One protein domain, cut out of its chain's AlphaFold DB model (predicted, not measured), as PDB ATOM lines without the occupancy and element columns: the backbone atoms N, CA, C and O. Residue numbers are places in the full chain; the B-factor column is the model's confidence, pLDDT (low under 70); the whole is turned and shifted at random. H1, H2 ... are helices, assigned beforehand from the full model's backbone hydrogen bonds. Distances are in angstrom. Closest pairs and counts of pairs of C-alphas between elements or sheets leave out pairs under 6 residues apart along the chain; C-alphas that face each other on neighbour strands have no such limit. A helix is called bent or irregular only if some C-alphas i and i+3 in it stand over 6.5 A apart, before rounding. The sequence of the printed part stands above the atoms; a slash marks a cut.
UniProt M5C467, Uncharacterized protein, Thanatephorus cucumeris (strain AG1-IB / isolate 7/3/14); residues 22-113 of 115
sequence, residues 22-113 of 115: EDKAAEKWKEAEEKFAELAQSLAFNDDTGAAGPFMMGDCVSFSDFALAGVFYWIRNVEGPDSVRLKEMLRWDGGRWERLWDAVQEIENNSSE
ATOM      1  N   GLU A  22      40.807 -14.463   5.234       95.50
ATOM      2  CA  GLU A  22      41.360 -13.108   5.089       95.50
ATOM      3  C   GLU A  22      42.789 -13.124   4.527       95.50
ATOM      4  O   GLU A  22      43.050 -12.456   3.531       95.50
ATOM      5  N   ASP A  23      43.666 -13.988   5.053       97.31
ATOM      6  CA  ASP A  23      45.046 -14.133   4.564       97.31
ATOM      7  C   ASP A  23      45.119 -14.514   3.078       97.31
ATOM      8  O   ASP A  23      45.896 -13.946   2.315       97.31
ATOM      9  N   LYS A  24      44.272 -15.456   2.639       96.31
ATOM     10  CA  LYS A  24      44.239 -15.906   1.239       96.31
ATOM     11  C   LYS A  24      43.621 -14.859   0.325       96.31
ATOM     12  O   LYS A  24      44.015 -14.754  -0.831       96.31
ATOM     13  N   ALA A  25      42.633 -14.113   0.816       94.81
ATOM     14  CA  ALA A  25      42.049 -13.003   0.080       94.81
ATOM     15  C   ALA A  25      43.085 -11.889  -0.126       94.81
ATOM     16  O   ALA A  25      43.220 -11.401  -1.243       94.81
ATOM     17  N   ALA A  26      43.856 -11.549   0.913       96.19
ATOM     18  CA  ALA A  26      44.940 -10.573   0.832       96.19
ATOM     19  C   ALA A  26      46.065 -11.031  -0.114       96.19
ATOM     20  O   ALA A  26      46.517 -10.251  -0.948       96.19
ATOM     21  N   GLU A  27      46.467 -12.306  -0.047       97.75
ATOM     22  CA  GLU A  27      47.435 -12.901  -0.980       97.75
ATOM     23  C   GLU A  27      46.958 -12.784  -2.435       97.75
ATOM     24  O   GLU A  27      47.693 -12.301  -3.293       97.75
ATOM     25  N   LYS A  28      45.703 -13.164  -2.711       96.50
ATOM     26  CA  LYS A  28      45.121 -13.087  -4.058       96.50
ATOM     27  C   LYS A  28      44.940 -11.655  -4.548       96.50
ATOM     28  O   LYS A  28      45.057 -11.417  -5.746       96.50
ATOM     29  N   TRP A  29      44.664 -10.717  -3.646       96.56
ATOM     30  CA  TRP A  29      44.586  -9.297  -3.982       96.56
ATOM     31  C   TRP A  29      45.942  -8.755  -4.424       96.56
ATOM     32  O   TRP A  29      46.045  -8.150  -5.486       96.56
ATOM     33  N   LYS A  30      46.997  -9.066  -3.664       97.56
ATOM     34  CA  LYS A  30      48.373  -8.702  -4.011       97.56
ATOM     35  C   LYS A  30      48.822  -9.331  -5.330       97.56
ATOM     36  O   LYS A  30      49.421  -8.655  -6.155       97.56
ATOM     37  N   GLU A  31      48.490 -10.603  -5.560       98.19
ATOM     38  CA  GLU A  31      48.764 -11.277  -6.836       98.19
ATOM     39  C   GLU A  31      48.050 -10.586  -8.010       98.19
ATOM     40  O   GLU A  31      48.623 -10.455  -9.090       98.19
ATOM     41  N   ALA A  32      46.812 -10.119  -7.811       97.12
ATOM     42  CA  ALA A  32      46.091  -9.365  -8.831       97.12
ATOM     43  C   ALA A  32      46.784  -8.029  -9.142       97.12
ATOM     44  O   ALA A  32      46.990  -7.730 -10.316       97.12
ATOM     45  N   GLU A  33      47.192  -7.270  -8.124       97.69
ATOM     46  CA  GLU A  33      47.940  -6.017  -8.302       97.69
ATOM     47  C   GLU A  33      49.251  -6.246  -9.070       97.69
ATOM     48  O   GLU A  33      49.518  -5.565 -10.059       97.69
ATOM     49  N   GLU A  34      50.028  -7.266  -8.696       98.38
ATOM     50  CA  GLU A  34      51.280  -7.628  -9.377       98.38
ATOM     51  C   GLU A  34      51.050  -7.999 -10.851       98.38
ATOM     52  O   GLU A  34      51.792  -7.567 -11.733       98.38
ATOM     53  N   LYS A  35      49.993  -8.764 -11.149       98.12
ATOM     54  CA  LYS A  35      49.658  -9.165 -12.523       98.12
ATOM     55  C   LYS A  35      49.154  -8.003 -13.372       98.12
ATOM     56  O   LYS A  35      49.437  -7.969 -14.570       98.12
ATOM     57  N   PHE A  36      48.436  -7.056 -12.775       98.06
ATOM     58  CA  PHE A  36      48.065  -5.816 -13.451       98.06
ATOM     59  C   PHE A  36      49.318  -4.983 -13.747       98.06
ATOM     60  O   PHE A  36      49.507  -4.600 -14.897       98.06
ATOM     61  N   ALA A  37      50.239  -4.835 -12.795       98.12
ATOM     62  CA  ALA A  37      51.496  -4.123 -13.024       98.12
ATOM     63  C   ALA A  37      52.345  -4.749 -14.153       98.12
ATOM     64  O   ALA A  37      52.840  -4.039 -15.032       98.12
ATOM     65  N   GLU A  38      52.470  -6.082 -14.194       97.75
ATOM     66  CA  GLU A  38      53.135  -6.805 -15.295       97.75
ATOM     67  C   GLU A  38      52.465  -6.533 -16.657       97.75
ATOM     68  O   GLU A  38      53.139  -6.337 -17.678       97.75
ATOM     69  N   LEU A  39      51.129  -6.501 -16.685       96.75
ATOM     70  CA  LEU A  39      50.371  -6.188 -17.892       96.75
ATOM     71  C   LEU A  39      50.576  -4.726 -18.311       96.75
ATOM     72  O   LEU A  39      50.835  -4.471 -19.483       96.75
ATOM     73  N   ALA A  40      50.523  -3.771 -17.379       95.88
ATOM     74  CA  ALA A  40      50.787  -2.360 -17.659       95.88
ATOM     75  C   ALA A  40      52.184  -2.155 -18.254       95.88
ATOM     76  O   ALA A  40      52.322  -1.444 -19.249       95.88
ATOM     77  N   GLN A  41      53.199  -2.824 -17.701       95.12
ATOM     78  CA  GLN A  41      54.559  -2.796 -18.237       95.12
ATOM     79  C   GLN A  41      54.616  -3.339 -19.669       95.12
ATOM     80  O   GLN A  41      55.255  -2.739 -20.528       95.12
ATOM     81  N   SER A  42      53.923  -4.446 -19.942       93.38
ATOM     82  CA  SER A  42      53.862  -5.026 -21.290       93.38
ATOM     83  C   SER A  42      53.152  -4.105 -22.289       93.38
ATOM     84  O   SER A  42      53.474  -4.100 -23.470       93.38
ATOM     85  N   LEU A  43      52.196  -3.302 -21.833       93.81
ATOM     86  CA  LEU A  43      51.469  -2.371 -22.693       93.81
ATOM     87  C   LEU A  43      52.224  -1.058 -22.935       93.81
ATOM     88  O   LEU A  43      51.917  -0.363 -23.901       93.81
ATOM     89  N   ALA A  44      53.227  -0.728 -22.115       90.00
ATOM     90  CA  ALA A  44      54.081   0.442 -22.327       90.00
ATOM     91  C   ALA A  44      54.883   0.358 -23.641       90.00
ATOM     92  O   ALA A  44      55.232   1.386 -24.211       90.00
ATOM     93  N   PHE A  45      55.105  -0.846 -24.186       87.94
ATOM     94  CA  PHE A  45      55.724  -1.013 -25.507       87.94
ATOM     95  C   PHE A  45      54.910  -0.377 -26.646       87.94
ATOM     96  O   PHE A  45      55.480  -0.043 -27.684       87.94
ATOM     97  N   ASN A  46      53.599  -0.172 -26.470       87.81
ATOM     98  CA  ASN A  46      52.785   0.525 -27.468       87.81
ATOM     99  C   ASN A  46      53.253   1.981 -27.646       87.81
ATOM    100  O   ASN A  46      53.257   2.482 -28.774       87.81
ATOM    101  N   ASP A  47      53.732   2.620 -26.573       81.12
ATOM    102  CA  ASP A  47      54.230   3.998 -26.597       81.12
ATOM    103  C   ASP A  47      55.496   4.117 -27.462       81.12
ATOM    104  O   ASP A  47      55.616   5.043 -28.268       81.12
ATOM    105  N   ASP A  48      56.389   3.125 -27.392       82.88
ATOM    106  CA  ASP A  48      57.619   3.063 -28.196       82.88
ATOM    107  C   ASP A  48      57.341   2.865 -29.697       82.88
ATOM    108  O   ASP A  48      58.148   3.244 -30.548       82.88
ATOM    109  N   THR A  49      56.190   2.278 -30.037       83.75
ATOM    110  CA  THR A  49      55.764   2.041 -31.429       83.75
ATOM    111  C   THR A  49      54.920   3.174 -32.017       83.75
ATOM    112  O   THR A  49      54.531   3.108 -33.182       83.75
ATOM    113  N   GLY A  50      54.650   4.227 -31.237       83.12
ATOM    114  CA  GLY A  50      53.833   5.367 -31.654       83.12
ATOM    115  C   GLY A  50      52.322   5.107 -31.652       83.12
ATOM    116  O   GLY A  50      51.572   5.980 -32.077       83.12
ATOM    117  N   ALA A  51      51.875   3.955 -31.149       88.69
ATOM    118  CA  ALA A  51      50.467   3.596 -30.980       88.69
ATOM    119  C   ALA A  51      50.003   3.855 -29.535       88.69
ATOM    120  O   ALA A  51      49.286   3.052 -28.948       88.69
ATOM    121  N   ALA A  52      50.465   4.942 -28.911       90.12
ATOM    122  CA  ALA A  52      50.121   5.250 -27.525       90.12
ATOM    123  C   ALA A  52      48.605   5.453 -27.376       90.12
ATOM    124  O   ALA A  52      47.996   6.247 -28.094       90.12
ATOM    125  N   GLY A  53      47.993   4.771 -26.410       93.44
ATOM    126  CA  GLY A  53      46.563   4.893 -26.167       93.44
ATOM    127  C   GLY A  53      46.072   4.072 -24.976       93.44
ATOM    128  O   GLY A  53      46.843   3.331 -24.353       93.44
ATOM    129  N   PRO A  54      44.790   4.244 -24.605       95.81
ATOM    130  CA  PRO A  54      44.222   3.630 -23.410       95.81
ATOM    131  C   PRO A  54      43.964   2.128 -23.575       95.81
ATOM    132  O   PRO A  54      43.779   1.440 -22.573       95.81
ATOM    133  N   PHE A  55      43.955   1.615 -24.806       96.88
ATOM    134  CA  PHE A  55      43.541   0.253 -25.111       96.88
ATOM    135  C   PHE A  55      44.695  -0.752 -25.027       96.88
ATOM    136  O   PHE A  55      45.883  -0.413 -24.984       96.88
ATOM    137  N   MET A  56      44.339  -2.033 -25.034       96.38
ATOM    138  CA  MET A  56      45.269  -3.162 -25.048       96.38
ATOM    139  C   MET A  56      46.164  -3.157 -26.293       96.38
ATOM    140  O   MET A  56      47.335  -3.515 -26.216       96.38
ATOM    141  N   MET A  57      45.634  -2.710 -27.432       95.19
ATOM    142  CA  MET A  57      46.389  -2.543 -28.677       95.19
ATOM    143  C   MET A  57      46.815  -1.086 -28.897       95.19
ATOM    144  O   MET A  57      47.028  -0.674 -30.034       95.19
ATOM    145  N   GLY A  58      46.920  -0.299 -27.821       95.19
ATOM    146  CA  GLY A  58      47.364   1.084 -27.897       95.19
ATOM    147  C   GLY A  58      46.223   2.040 -28.228       95.19
ATOM    148  O   GLY A  58      45.326   2.248 -27.409       95.19
ATOM    149  N   ASP A  59      46.247   2.627 -29.422       94.75
ATOM    150  CA  ASP A  59      45.213   3.534 -29.935       94.75
ATOM    151  C   ASP A  59      44.016   2.805 -30.577       94.75
ATOM    152  O   ASP A  59      42.989   3.419 -30.870       94.75
ATOM    153  N   CYS A  60      44.117   1.487 -30.752       94.62
ATOM    154  CA  CYS A  60      43.094   0.659 -31.372       94.62
ATOM    155  C   CYS A  60      42.320  -0.161 -30.329       94.62
ATOM    156  O   CYS A  60      42.905  -0.936 -29.569       94.62
ATOM    157  N   VAL A  61      40.991  -0.030 -30.323       96.75
ATOM    158  CA  VAL A  61      40.121  -0.846 -29.468       96.75
ATOM    159  C   VAL A  61      40.080  -2.298 -29.952       96.75
ATOM    160  O   VAL A  61      40.015  -2.590 -31.148       96.75
ATOM    161  N   SER A  62      40.073  -3.231 -29.009       96.75
ATOM    162  CA  SER A  62      40.026  -4.666 -29.251       96.75
ATOM    163  C   SER A  62      39.019  -5.357 -28.328       96.75
ATOM    164  O   SER A  62      38.535  -4.796 -27.349       96.75
ATOM    165  N   PHE A  63      38.723  -6.630 -28.599       97.12
ATOM    166  CA  PHE A  63      37.871  -7.429 -27.711       97.12
ATOM    167  C   PHE A  63      38.430  -7.532 -26.279       97.12
ATOM    168  O   PHE A  63      37.663  -7.609 -25.320       97.12
ATOM    169  N   SER A  64      39.756  -7.509 -26.122       97.81
ATOM    170  CA  SER A  64      40.417  -7.604 -24.817       97.81
ATOM    171  C   SER A  64      40.062  -6.435 -23.893       97.81
ATOM    172  O   SER A  64      39.964  -6.628 -22.683       97.81
ATOM    173  N   ASP A  65      39.812  -5.251 -24.456       98.31
ATOM    174  CA  ASP A  65      39.390  -4.063 -23.708       98.31
ATOM    175  C   ASP A  65      38.017  -4.284 -23.065       98.31
ATOM    176  O   ASP A  65      37.850  -4.104 -21.859       98.31
ATOM    177  N   PHE A  66      37.059  -4.794 -23.844       98.12
ATOM    178  CA  PHE A  66      35.721  -5.131 -23.354       98.12
ATOM    179  C   PHE A  66      35.729  -6.316 -22.385       98.12
ATOM    180  O   PHE A  66      34.937  -6.351 -21.445       98.12
ATOM    181  N   ALA A  67      36.629  -7.285 -22.572       98.25
ATOM    182  CA  ALA A  67      36.787  -8.390 -21.632       98.25
ATOM    183  C   ALA A  67      37.242  -7.889 -20.251       98.25
ATOM    184  O   ALA A  67      36.671  -8.299 -19.237       98.25
ATOM    185  N   LEU A  68      38.217  -6.972 -20.203       98.00
ATOM    186  CA  LEU A  68      38.672  -6.375 -18.947       98.00
ATOM    187  C   LEU A  68      37.618  -5.431 -18.347       98.00
ATOM    188  O   LEU A  68      37.306  -5.545 -17.161       98.00
ATOM    189  N   ALA A  69      37.002  -4.564 -19.153       97.88
ATOM    190  CA  ALA A  69      35.913  -3.700 -18.697       97.88
ATOM    191  C   ALA A  69      34.725  -4.511 -18.148       97.88
ATOM    192  O   ALA A  69      34.123  -4.139 -17.140       97.88
ATOM    193  N   GLY A  70      34.434  -5.678 -18.732       98.00
ATOM    194  CA  GLY A  70      33.443  -6.622 -18.216       98.00
ATOM    195  C   GLY A  70      33.751  -7.108 -16.795       98.00
ATOM    196  O   GLY A  70      32.832  -7.261 -15.986       98.00
ATOM    197  N   VAL A  71      35.031  -7.290 -16.446       97.38
ATOM    198  CA  VAL A  71      35.453  -7.599 -15.068       97.38
ATOM    199  C   VAL A  71      35.197  -6.408 -14.142       97.38
ATOM    200  O   VAL A  71      34.660  -6.601 -13.052       97.38
ATOM    201  N   PHE A  72      35.496  -5.179 -14.572       98.12
ATOM    202  CA  PHE A  72      35.210  -3.971 -13.784       98.12
ATOM    203  C   PHE A  72      33.714  -3.798 -13.517       98.12
ATOM    204  O   PHE A  72      33.304  -3.575 -12.374       98.12
ATOM    205  N   TYR A  73      32.876  -4.004 -14.536       97.62
ATOM    206  CA  TYR A  73      31.426  -4.020 -14.374       97.62
ATOM    207  C   TYR A  73      30.957  -5.119 -13.427       97.62
ATOM    208  O   TYR A  73      30.070  -4.880 -12.607       97.62
ATOM    209  N   TRP A  74      31.542  -6.314 -13.501       95.75
ATOM    210  CA  TRP A  74      31.202  -7.391 -12.580       95.75
ATOM    211  C   TRP A  74      31.499  -7.010 -11.124       95.75
ATOM    212  O   TRP A  74      30.609  -7.144 -10.282       95.75
ATOM    213  N   ILE A  75      32.683  -6.459 -10.834       96.50
ATOM    214  CA  ILE A  75      33.055  -5.992  -9.487       96.50
ATOM    215  C   ILE A  75      32.097  -4.887  -9.020       96.50
ATOM    216  O   ILE A  75      31.517  -4.997  -7.937       96.50
ATOM    217  N   ARG A  76      31.847  -3.873  -9.863       96.88
ATOM    218  CA  ARG A  76      30.897  -2.783  -9.578       96.88
ATOM    219  C   ARG A  76      29.503  -3.309  -9.249       96.88
ATOM    220  O   ARG A  76      28.855  -2.813  -8.337       96.88
ATOM    221  N   ASN A  77      29.021  -4.301  -9.990       95.69
ATOM    222  CA  ASN A  77      27.670  -4.829  -9.810       95.69
ATOM    223  C   ASN A  77      27.543  -5.715  -8.565       95.69
ATOM    224  O   ASN A  77      26.462  -5.787  -7.984       95.69
ATOM    225  N   VAL A  78      28.622  -6.386  -8.151       92.25
ATOM    226  CA  VAL A  78      28.641  -7.212  -6.935       92.25
ATOM    227  C   VAL A  78      28.790  -6.359  -5.676       92.25
ATOM    228  O   VAL A  78      28.122  -6.626  -4.680       92.25
ATOM    229  N   GLU A  79      29.647  -5.342  -5.700       94.75
ATOM    230  CA  GLU A  79      29.961  -4.519  -4.522       94.75
ATOM    231  C   GLU A  79      29.174  -3.209  -4.444       94.75
ATOM    232  O   GLU A  79      29.127  -2.574  -3.393       94.75
ATOM    233  N   GLY A  80      28.543  -2.812  -5.546       95.50
ATOM    234  CA  GLY A  80      27.814  -1.561  -5.679       95.50
ATOM    235  C   GLY A  80      28.641  -0.428  -6.303       95.50
ATOM    236  O   GLY A  80      29.851  -0.545  -6.516       95.50
ATOM    237  N   PRO A  81      27.986   0.714  -6.592       94.06
ATOM    238  CA  PRO A  81      28.609   1.856  -7.267       94.06
ATOM    239  C   PRO A  81      29.775   2.470  -6.481       94.06
ATOM    240  O   PRO A  81      30.656   3.080  -7.078       94.06
ATOM    241  N   ASP A  82      29.810   2.274  -5.161       95.88
ATOM    242  CA  ASP A  82      30.856   2.787  -4.280       95.88
ATOM    243  C   ASP A  82      31.966   1.782  -3.952       95.88
ATOM    244  O   ASP A  82      32.752   2.038  -3.038       95.88
ATOM    245  N   SER A  83      32.056   0.683  -4.712       97.44
ATOM    246  CA  SER A  83      33.062  -0.374  -4.556       97.44
ATOM    247  C   SER A  83      34.462   0.183  -4.274       97.44
ATOM    248  O   SER A  83      35.075   0.849  -5.111       97.44
ATOM    249  N   VAL A  84      34.972  -0.113  -3.076       96.75
ATOM    250  CA  VAL A  84      36.313   0.304  -2.643       96.75
ATOM    251  C   VAL A  84      37.376  -0.402  -3.478       96.75
ATOM    252  O   VAL A  84      38.296   0.251  -3.961       96.75
ATOM    253  N   ARG A  85      37.204  -1.710  -3.712       95.38
ATOM    254  CA  ARG A  85      38.150  -2.525  -4.480       95.38
ATOM    255  C   ARG A  85      38.260  -2.066  -5.925       95.38
ATOM    256  O   ARG A  85      39.366  -1.936  -6.431       95.38
ATOM    257  N   LEU A  86      37.140  -1.755  -6.574       98.00
ATOM    258  CA  LEU A  86      37.185  -1.240  -7.937       98.00
ATOM    259  C   LEU A  86      37.882   0.123  -8.004       98.00
ATOM    260  O   LEU A  86      38.757   0.316  -8.838       98.00
ATOM    261  N   LYS A  87      37.545   1.052  -7.096       98.19
ATOM    262  CA  LYS A  87      38.202   2.370  -7.024       98.19
ATOM    263  C   LYS A  87      39.716   2.253  -6.809       98.19
ATOM    264  O   LYS A  87      40.463   3.081  -7.317       98.19
ATOM    265  N   GLU A  88      40.163   1.253  -6.054       98.00
ATOM    266  CA  GLU A  88      41.581   0.954  -5.858       98.00
ATOM    267  C   GLU A  88      42.230   0.418  -7.141       98.00
ATOM    268  O   GLU A  88      43.200   1.010  -7.608       98.00
ATOM    269  N   MET A  89      41.641  -0.611  -7.766       98.12
ATOM    270  CA  MET A  89      42.150  -1.197  -9.016       98.12
ATOM    271  C   MET A  89      42.306  -0.167 -10.131       98.12
ATOM    272  O   MET A  89      43.303  -0.164 -10.844       98.12
ATOM    273  N   LEU A  90      41.336   0.736 -10.280       98.38
ATOM    274  CA  LEU A  90      41.368   1.756 -11.329       98.38
ATOM    275  C   LEU A  90      42.526   2.739 -11.164       98.38
ATOM    276  O   LEU A  90      43.026   3.257 -12.159       98.38
ATOM    277  N   ARG A  91      42.982   2.959  -9.924       98.31
ATOM    278  CA  ARG A  91      44.104   3.847  -9.590       98.31
ATOM    279  C   ARG A  91      45.469   3.183  -9.735       98.31
ATOM    280  O   ARG A  91      46.469   3.905  -9.743       98.31
ATOM    281  N   TRP A  92      45.534   1.856  -9.849       97.62
ATOM    282  CA  TRP A  92      46.793   1.158 -10.104       97.62
ATOM    283  C   TRP A  92      47.456   1.659 -11.392       97.62
ATOM    284  O   TRP A  92      46.809   2.217 -12.285       97.62
ATOM    285  N   ASP A  93      48.780   1.505 -11.449       96.38
ATOM    286  CA  ASP A  93      49.602   1.861 -12.611       96.38
ATOM    287  C   ASP A  93      49.378   3.306 -13.095       96.38
ATOM    288  O   ASP A  93      49.282   3.598 -14.289       96.38
ATOM    289  N   GLY A  94      49.238   4.232 -12.139       95.94
ATOM    290  CA  GLY A  94      49.028   5.653 -12.418       95.94
ATOM    291  C   GLY A  94      47.694   5.943 -13.110       95.94
ATOM    292  O   GLY A  94      47.630   6.801 -13.997       95.94
ATOM    293  N   GLY A  95      46.639   5.204 -12.763       97.38
ATOM    294  CA  GLY A  95      45.307   5.380 -13.342       97.38
ATOM    295  C   GLY A  95      45.154   4.788 -14.746       97.38
ATOM    296  O   GLY A  95      44.287   5.223 -15.504       97.38
ATOM    297  N   ARG A  96      46.024   3.852 -15.158       96.75
ATOM    298  CA  ARG A  96      45.952   3.242 -16.501       96.75
ATOM    299  C   ARG A  96      44.600   2.576 -16.736       96.75
ATOM    300  O   ARG A  96      44.010   2.736 -17.802       96.75
ATOM    301  N   TRP A  97      44.125   1.840 -15.740       98.25
ATOM    302  CA  TRP A  97      42.901   1.052 -15.838       98.25
ATOM    303  C   TRP A  97      41.647   1.920 -15.791       98.25
ATOM    304  O   TRP A  97      40.675   1.587 -16.461       98.25
ATOM    305  N   GLU A  98      41.698   3.055 -15.087       98.44
ATOM    306  CA  GLU A  98      40.687   4.116 -15.177       98.44
ATOM    307  C   GLU A  98      40.559   4.631 -16.614       98.44
ATOM    308  O   GLU A  98      39.478   4.557 -17.187       98.44
ATOM    309  N   ARG A  99      41.673   5.016 -17.255       97.94
ATOM    310  CA  ARG A  99      41.661   5.497 -18.650       97.94
ATOM    311  C   ARG A  99      41.125   4.463 -19.641       97.94
ATOM    312  O   ARG A  99      40.393   4.830 -20.557       97.94
ATOM    313  N   LEU A 100      41.495   3.188 -19.477       98.31
ATOM    314  CA  LEU A 100      40.953   2.104 -20.302       98.31
ATOM    315  C   LEU A 100      39.442   1.981 -20.110       98.31
ATOM    316  O   LEU A 100      38.707   1.874 -21.090       98.31
ATOM    317  N   TRP A 101      38.980   1.987 -18.857       98.38
ATOM    318  CA  TRP A 101      37.562   1.838 -18.572       98.38
ATOM    319  C   TRP A 101      36.765   3.017 -19.123       98.38
ATOM    320  O   TRP A 101      35.820   2.777 -19.866       98.38
ATOM    321  N   ASP A 102      37.193   4.254 -18.864       98.38
ATOM    322  CA  ASP A 102      36.555   5.472 -19.373       98.38
ATOM    323  C   ASP A 102      36.404   5.435 -20.902       98.38
ATOM    324  O   ASP A 102      35.319   5.691 -21.425       98.38
ATOM    325  N   ALA A 103      37.458   5.033 -21.622       97.88
ATOM    326  CA  ALA A 103      37.429   4.916 -23.080       97.88
ATOM    327  C   ALA A 103      36.443   3.838 -23.569       97.88
ATOM    328  O   ALA A 103      35.738   4.038 -24.558       97.88
ATOM    329  N   VAL A 104      36.347   2.700 -22.872       97.81
ATOM    330  CA  VAL A 104      35.335   1.674 -23.174       97.81
ATOM    331  C   VAL A 104      33.925   2.197 -22.892       97.81
ATOM    332  O   VAL A 104      33.033   1.994 -23.714       97.81
ATOM    333  N   GLN A 105      33.715   2.901 -21.779       97.00
ATOM    334  CA  GLN A 105      32.407   3.463 -21.434       97.00
ATOM    335  C   GLN A 105      31.953   4.519 -22.443       97.00
ATOM    336  O   GLN A 105      30.772   4.570 -22.776       97.00
ATOM    337  N   GLU A 106      32.867   5.343 -22.957       96.62
ATOM    338  CA  GLU A 106      32.568   6.286 -24.036       96.62
ATOM    339  C   GLU A 106      32.040   5.555 -25.278       96.62
ATOM    340  O   GLU A 106      30.992   5.921 -25.811       96.62
ATOM    341  N   ILE A 107      32.704   4.472 -25.696       95.56
ATOM    342  CA  ILE A 107      32.250   3.643 -26.822       95.56
ATOM    343  C   ILE A 107      30.873   3.032 -26.535       95.56
ATOM    344  O   ILE A 107      29.987   3.099 -27.385       95.56
ATOM    345  N   GLU A 108      30.667   2.449 -25.353       93.19
ATOM    346  CA  GLU A 108      29.393   1.830 -24.961       93.19
ATOM    347  C   GLU A 108      28.241   2.847 -24.966       93.19
ATOM    348  O   GLU A 108      27.183   2.589 -25.551       93.19
ATOM    349  N   ASN A 109      28.461   4.028 -24.387       93.12
ATOM    350  CA  ASN A 109      27.474   5.105 -24.342       93.12
ATOM    351  C   ASN A 109      27.133   5.608 -25.752       93.12
ATOM    352  O   ASN A 109      25.956   5.732 -26.083       93.12
ATOM    353  N   ASN A 110      28.141   5.800 -26.608       90.62
ATOM    354  CA  ASN A 110      27.946   6.252 -27.988       90.62
ATOM    355  C   ASN A 110      27.335   5.161 -28.890       90.62
ATOM    356  O   ASN A 110      26.655   5.472 -29.861       90.62
ATOM    357  N   SER A 111      27.530   3.876 -28.573       81.00
ATOM    358  CA  SER A 111      26.915   2.756 -29.309       81.00
ATOM    359  C   SER A 111      25.419   2.587 -29.027       81.00
ATOM    360  O   SER A 111      24.706   1.933 -29.789       81.00
ATOM    361  N   SER A 112      24.944   3.176 -27.928       64.44
ATOM    362  CA  SER A 112      23.549   3.109 -27.490       64.44
ATOM    363  C   SER A 112      22.644   4.084 -28.254       64.44
ATOM    364  O   SER A 112      21.417   3.978 -28.171       64.44
ATOM    365  N   GLU A 113      23.226   5.015 -29.014       57.59
ATOM    366  CA  GLU A 113      22.505   5.919 -29.908       57.59
ATOM    367  C   GLU A 113      22.224   5.217 -31.243       57.59
ATOM    368  O   GLU A 113      22.969   5.321 -32.215       57.59
TER     369      GLU A 113
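AT A GLANCE: This is residues 22 to 113 of the 115 residues of an uncharacterized protein of Thanatephorus cucumeris (strain AG1-IB / isolate 7/3/14) (UniProt M5C467). Bent helix H4 bridges H1 and H3: arm H4a packs on both, arm H4b crosses H3. Residues 22 to 28 of H1 stick out. The printed part, 92 residues with four named helices, is all helix and compact, radius of gyration of the C-alphas 14.0 A, spans 42 by 35 by 19 A.

IN THESE COORDINATES: Find C-alpha 22 at (41.360, -13.108, 5.089), where H1, residues 22 to 43, begins its 31.5 A. H2, residues 45 to 48, and H3, residues 63 to 79, follow. H4, residues 84 to 111, one helix by its hydrogen bonds, is bent: C-alphas 94 and 97 are 8.4 A apart. H4a, residues 84 to 94, is irregular, with 8.3 A between C-alphas 90 and 93; H4b, residues 97 to 111, ends at C-alpha 111 at (26.915, 2.756, -29.309).

HOW THE PARTS SIT: H4a touches H1, closest C-alphas Asp 93 and Ala 37, 6.3 A. H3 touches H4b about perpendicular, 81 degrees, closest C-alphas Ala 69 and Trp 101, 5.8 A. In H4a 4 of 7 O i to N i+4 pairs are within hydrogen-bond range.

THE WHOLE: H2 to H3 is a long link; residues 112 to 113 have pLDDT under 70.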